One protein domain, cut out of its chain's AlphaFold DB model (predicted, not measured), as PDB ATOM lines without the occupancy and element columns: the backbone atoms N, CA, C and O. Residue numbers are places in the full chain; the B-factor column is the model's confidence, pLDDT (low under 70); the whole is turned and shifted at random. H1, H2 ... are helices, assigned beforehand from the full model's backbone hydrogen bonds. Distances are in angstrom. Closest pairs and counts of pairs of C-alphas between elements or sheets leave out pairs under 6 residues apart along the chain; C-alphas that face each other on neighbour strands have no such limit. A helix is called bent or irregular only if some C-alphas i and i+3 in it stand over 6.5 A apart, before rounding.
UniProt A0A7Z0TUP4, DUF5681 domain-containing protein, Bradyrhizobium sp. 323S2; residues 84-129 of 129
ATOM      1  N   MET A  84     137.279  78.296 120.877       78.06
ATOM      2  CA  MET A  84     136.410  79.098 120.020       78.06
ATOM      3  C   MET A  84     137.059  79.230 118.645       78.06
ATOM      4  O   MET A  84     138.280  79.403 118.552       78.06
ATOM      5  N   ASP A  85     136.268  79.176 117.579       86.88
ATOM      6  CA  ASP A  85     136.803  79.498 116.260       86.88
ATOM      7  C   ASP A  85     137.090  81.011 116.124       86.88
ATOM      8  O   ASP A  85     136.778  81.827 116.998       86.88
ATOM      9  N   GLY A  86     137.750  81.406 115.031       84.50
ATOM     10  CA  GLY A  86     138.142  82.802 114.808       84.50
ATOM     11  C   GLY A  86     136.962  83.778 114.743       84.50
ATOM     12  O   GLY A  86     137.095  84.923 115.179       84.50
ATOM     13  N   VAL A  87     135.810  83.329 114.239       85.88
ATOM     14  CA  VAL A  87     134.601  84.150 114.094       85.88
ATOM     15  C   VAL A  87     133.913  84.296 115.447       85.88
ATOM     16  O   VAL A  87     133.603  85.414 115.865       85.88
ATOM     17  N   GLU A  88     133.762  83.192 116.177       83.44
ATOM     18  CA  GLU A  88     133.239  83.167 117.540       83.44
ATOM     19  C   GLU A  88     134.062  84.089 118.462       83.44
ATOM     20  O   GLU A  88     133.500  84.921 119.183       83.44
ATOM     21  N   MET A  89     135.399  84.029 118.391       86.56
ATOM     22  CA  MET A  89     136.277  84.923 119.159       86.56
ATOM     23  C   MET A  89     136.084  86.400 118.805       86.56
ATOM     24  O   MET A  89     136.117  87.259 119.690       86.56
ATOM     25  N   GLN A  90     135.902  86.721 117.522       89.81
ATOM     26  CA  GLN A  90     135.677  88.097 117.084       89.81
ATOM     27  C   GLN A  90     134.354  88.645 117.633       89.81
ATOM     28  O   GLN A  90     134.308  89.784 118.107       89.81
ATOM     29  N   MET A  91     133.294  87.832 117.614       86.50
ATOM     30  CA  MET A  91     131.989  88.206 118.161       86.50
ATOM     31  C   MET A  91     132.056  88.430 119.672       86.50
ATOM     32  O   MET A  91     131.582  89.462 120.150       86.50
ATOM     33  N   MET A  92     132.720  87.537 120.413       85.38
ATOM     34  CA  MET A  92     132.893  87.702 121.859       85.38
ATOM     35  C   MET A  92     133.679  88.959 122.217       85.38
ATOM     36  O   MET A  92     133.260  89.708 123.096       85.38
ATOM     37  N   ARG A  93     134.781  89.247 121.511       87.12
ATOM     38  CA  ARG A  93     135.556  90.481 121.736       87.12
ATOM     39  C   ARG A  93     134.709  91.728 121.521       87.12
ATOM     40  O   ARG A  93     134.800  92.668 122.304       87.12
ATOM     41  N   ARG A  94     133.873  91.732 120.480       89.00
ATOM     42  CA  ARG A  94     132.964  92.847 120.203       89.00
ATOM     43  C   ARG A  94     131.917  93.005 121.306       89.00
ATOM     44  O   ARG A  94     131.664  94.128 121.726       89.00
ATOM     45  N   LEU A  95     131.337  91.904 121.780       85.12
ATOM     46  CA  LEU A  95     130.336  91.912 122.846       85.12
ATOM     47  C   LEU A  95     130.926  92.419 124.168       85.12
ATOM     48  O   LEU A  95     130.369  93.333 124.770       85.12
ATOM     49  N   VAL A  96     132.100  91.918 124.560       86.12
ATOM     50  CA  VAL A  96     132.820  92.383 125.756       86.12
ATOM     51  C   VAL A  96     133.164  93.870 125.656       86.12
ATOM     52  O   VAL A  96     132.931  94.601 126.613       86.12
ATOM     53  N   ALA A  97     133.647  94.342 124.503       85.62
ATOM     54  CA  ALA A  97     133.965  95.756 124.308       85.62
ATOM     55  C   ALA A  97     132.732  96.665 124.455       85.62
ATOM     56  O   ALA A  97     132.831  97.740 125.039       85.62
ATOM     57  N   MET A  98     131.564  96.236 123.961       81.94
ATOM     58  CA  MET A  98     130.315  96.993 124.115       81.94
ATOM     59  C   MET A  98     129.859  97.057 125.575       81.94
ATOM     60  O   MET A  98     129.474  98.127 126.034       81.94
ATOM     61  N   ILE A  99     129.947  95.945 126.312       80.69
ATOM     62  CA  ILE A  99     129.586  95.914 127.738       80.69
ATOM     63  C   ILE A  99     130.548  96.784 128.549       80.69
ATOM     64  O   ILE A  99     130.110  97.605 129.349       80.69
ATOM     65  N   GLN A 100     131.855  96.665 128.301       80.94
ATOM     66  CA  GLN A 100     132.876  97.473 128.973       80.94
ATOM     67  C   GLN A 100     132.704  98.970 128.707       80.94
ATOM     68  O   GLN A 100     132.874  99.763 129.624       80.94
ATOM     69  N   ALA A 101     132.288  99.361 127.500       82.12
ATOM     70  CA  ALA A 101     131.986 100.757 127.181       82.12
ATOM     71  C   ALA A 101     130.817 101.336 128.004       82.12
ATOM     72  O   ALA A 101     130.666 102.553 128.079       82.12
ATOM     73  N   THR A 102     129.995 100.479 128.616       75.12
ATOM     74  CA  THR A 102     128.883 100.866 129.498       75.12
ATOM     75  C   THR A 102     129.144 100.567 130.977       75.12
ATOM     76  O   THR A 102     128.392 101.039 131.828       75.12
ATOM     77  N   ALA A 103     130.216  99.829 131.288       65.25
ATOM     78  CA  ALA A 103     130.486  99.273 132.616       65.25
ATOM     79  C   ALA A 103     130.809 100.335 133.680       65.25
ATOM     80  O   ALA A 103     130.555 100.116 134.860       65.25
ATOM     81  N   ASP A 104     131.314 101.502 133.270       72.88
ATOM     82  CA  ASP A 104     131.580 102.622 134.183       72.88
ATOM     83  C   ASP A 104     130.288 103.289 134.697       72.88
ATOM     84  O   ASP A 104     130.308 103.993 135.707       72.88
ATOM     85  N   ALA A 105     129.162 103.084 134.006       76.81
ATOM     86  CA  ALA A 105     127.871 103.690 134.333       76.81
ATOM     87  C   ALA A 105     126.834 102.676 134.835       76.81
ATOM     88  O   ALA A 105     125.909 103.049 135.557       76.81
ATOM     89  N   VAL A 106     126.959 101.410 134.431       81.56
ATOM     90  CA  VAL A 106     125.982 100.354 134.707       81.56
ATOM     91  C   VAL A 106     126.717  99.045 134.954       81.56
ATOM     92  O   VAL A 106     127.582  98.657 134.171       81.56
ATOM     93  N   ASP A 107     126.344  98.345 136.021       85.12
ATOM     94  CA  ASP A 107     126.884  97.023 136.321       85.12
ATOM     95  C   ASP A 107     126.640  96.030 135.154       85.12
ATOM     96  O   ASP A 107     125.525  95.972 134.620       85.12
ATOM     97  N   PRO A 108     127.648  95.233 134.745       80.00
ATOM     98  CA  PRO A 108     127.529  94.298 133.627       80.00
ATOM     99  C   PRO A 108     126.357  93.309 133.714       80.00
ATOM    100  O   PRO A 108     125.778  92.984 132.679       80.00
ATOM    101  N   GLU A 109     125.971  92.848 134.908       82.62
ATOM    102  CA  GLU A 109     124.843  91.921 135.087       82.62
ATOM    103  C   GLU A 109     123.511  92.592 134.729       82.62
ATOM    104  O   GLU A 109     122.647  92.000 134.078       82.62
ATOM    105  N   THR A 110     123.394  93.884 135.034       84.44
ATOM    106  CA  THR A 110     122.243  94.703 134.629       84.44
ATOM    107  C   THR A 110     122.178  94.872 133.107       84.44
ATOM    108  O   THR A 110     121.100  94.772 132.517       84.44
ATOM    109  N   VAL A 111     123.327  95.069 132.450       84.06
ATOM    110  CA  VAL A 111     123.407  95.165 130.980       84.06
ATOM    111  C   VAL A 111     122.972  93.853 130.320       84.06
ATOM    112  O   VAL A 111     122.220  93.884 129.344       84.06
ATOM    113  N   PHE A 112     123.377  92.703 130.866       83.44
ATOM    114  CA  PHE A 112     122.915  91.399 130.382       83.44
ATOM    115  C   PHE A 112     121.396  91.248 130.497       83.44
ATOM    116  O   PHE A 112     120.759  90.856 129.520       83.44
ATOM    117  N   GLY A 113     120.803  91.642 131.628       86.25
ATOM    118  CA  GLY A 113     119.350  91.605 131.809       86.25
ATOM    119  C   GLY A 113     118.585  92.426 130.763       86.25
ATOM    120  O   GLY A 113     117.566  91.974 130.238       86.25
ATOM    121  N   TRP A 114     119.092  93.607 130.391       90.00
ATOM    122  CA  TRP A 114     118.490  94.424 129.329       90.00
ATOM    123  C   TRP A 114     118.607  93.783 127.949       90.00
ATOM    124  O   TRP A 114     117.646  93.806 127.179       90.00
ATOM    125  N   ILE A 115     119.771  93.204 127.639       85.38
ATOM    126  CA  ILE A 115     120.003  92.504 126.373       85.38
ATOM    127  C   ILE A 115     119.056  91.308 126.252       85.38
ATOM    128  O   ILE A 115     118.443  91.123 125.204       85.38
ATOM    129  N   GLU A 116     118.899  90.511 127.309       85.44
ATOM    130  CA  GLU A 116     117.999  89.355 127.303       85.44
ATOM    131  C   GLU A 116     116.542  89.747 127.064       85.44
ATOM    132  O   GLU A 116     115.859  89.119 126.250       85.44
ATOM    133  N   GLU A 117     116.064  90.784 127.750       90.00
ATOM    134  CA  GLU A 117     114.681  91.238 127.620       90.00
ATOM    135  C   GLU A 117     114.395  91.818 126.228       90.00
ATOM    136  O   GLU A 117     113.405  91.450 125.588       90.00
ATOM    137  N   ASP A 118     115.290  92.661 125.706       90.06
ATOM    138  CA  ASP A 118     115.145  93.249 124.371       90.06
ATOM    139  C   ASP A 118     115.243  92.182 123.264       90.06
ATOM    140  O   ASP A 118     114.432  92.175 122.332       90.06
ATOM    141  N   LEU A 119     116.164  91.218 123.384       87.69
ATOM    142  CA  LEU A 119     116.260  90.098 122.444       87.69
ATOM    143  C   LEU A 119     115.002  89.228 122.471       87.69
ATOM    144  O   LEU A 119     114.468  88.902 121.406       87.69
ATOM    145  N   ARG A 120     114.488  88.890 123.660       86.25
ATOM    146  CA  ARG A 120     113.241  88.128 123.815       86.25
ATOM    147  C   ARG A 120     112.080  88.844 123.126       86.25
ATOM    148  O   ARG A 120     111.361  88.219 122.345       86.25
ATOM    149  N   ALA A 121     111.932  90.147 123.358       87.88
ATOM    150  CA  ALA A 121     110.877  90.955 122.757       87.88
ATOM    151  C   ALA A 121     110.978  91.014 121.219       87.88
ATOM    152  O   ALA A 121     109.970  90.875 120.518       87.88
ATOM    153  N   ARG A 122     112.188  91.181 120.669       85.94
ATOM    154  CA  ARG A 122     112.415  91.254 119.214       85.94
ATOM    155  C   ARG A 122     112.190  89.923 118.511       85.94
ATOM    156  O   ARG A 122     111.528  89.898 117.476       85.94
ATOM    157  N   VAL A 123     112.700  88.829 119.073       83.50
ATOM    158  CA  VAL A 123     112.539  87.485 118.499       83.50
ATOM    159  C   VAL A 123     111.074  87.055 118.535       83.50
ATOM    160  O   VAL A 123     110.557  86.574 117.528       83.50
ATOM    161  N   ALA A 124     110.370  87.304 119.643       76.50
ATOM    162  CA  ALA A 124     108.935  87.035 119.741       76.50
ATOM    163  C   ALA A 124     108.136  87.772 118.651       76.50
ATOM    164  O   ALA A 124     107.252  87.191 118.025       76.50
ATOM    165  N   LYS A 125     108.491  89.030 118.365       79.25
ATOM    166  CA  LYS A 125     107.868  89.828 117.299       79.25
ATOM    167  C   LYS A 125     108.168  89.293 115.892       79.25
ATOM    168  O   LYS A 125     107.312  89.379 115.018       79.25
ATOM    169  N   GLN A 126     109.359  88.741 115.678       74.06
ATOM    170  CA  GLN A 126     109.795  88.217 114.382       74.06
ATOM    171  C   GLN A 126     109.173  86.852 114.044       74.06
ATOM    172  O   GLN A 126     108.988  86.556 112.873       74.06
ATOM    173  N   ILE A 127     108.831  86.042 115.050       62.31
ATOM    174  CA  ILE A 127     108.131  84.756 114.871       62.31
ATOM    175  C   ILE A 127     106.621  84.958 114.654       62.31
ATOM    176  O   ILE A 127     105.968  84.139 114.016       62.31
ATOM    177  N   ALA A 128     106.057  86.042 115.190       58.38
ATOM    178  CA  ALA A 128     104.637  86.375 115.068       58.38
ATOM    179  C   ALA A 128     104.254  87.072 113.740       58.38
ATOM    180  O   ALA A 128     103.092  87.444 113.580       58.38
ATOM    181  N   THR A 129     105.212  87.280 112.828       49.81
ATOM    182  CA  THR A 129     105.028  87.897 111.497       49.81
ATOM    183  C   THR A 129     105.219  86.845 110.414       49.81
ATOM    184  O   THR A 129     104.430  86.858 109.445       49.81
TER     185      THR A 129
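This is residues 84 to 129 of the 129 residues of the protein "DUF5681 domain-containing protein" of Bradyrhizobium sp. 323S2 (UniProt A0A7Z0TUP4). Two long helices, H1 and H2, meet near their ends at a tight turn and spread apart from it as an open V. The helices touch near the corner alone, H1 with residues 99 to 102 and H2 with residues 108 to 111, and away from it two stretches stick out: residues 85 to 91, of which 86 to 91 belong to H1, and residues 113 to 129, of which 113 to 127 belong to H2. The printed part has 46 residues with two named helices, H1 then H2, and no named strand; the class is all helix. The whole is loose, with a radius of gyration of the C-alphas of 13.3 A, and flat, spanning 34 by 31 by 12 A.

H1, residues 86 to 103, comes first, and a tight link of 4 residues joins it to H2, residues 108 to 127. H1 and H2 touch, H1 with residues 99 to 102 alone and H2 with residues 108 to 111 alone. Their closest C-alphas are those of Ile 99 and Pro 108, 6.4 A apart. Their lines stand at a steep tilt of 60 degrees, and they run opposite ways. Their centres are 16.8 A apart. In H2 every O i to N i+4 pair is within hydrogen-bond range; in H1 13 of 14 are.

H1 begins at C-alpha 86, at (138.142, 82.802, 114.808), and measures 25.4 A from first to last C-alpha. H2 begins at C-alpha 108, at (127.529, 94.298, 133.627), measures 28.6 A, and ends at C-alpha 127, at (108.131, 84.756, 114.871). Neither helix is bent.

The two C-alphas farthest apart are those of Asp 104 and Thr 129, at 37.9 A. The printed part has no cut, and Thr 129 is the chain's last residue. The mean pLDDT of the printed part is 81.6, with residue 103 and residues 127 to 129 under 70.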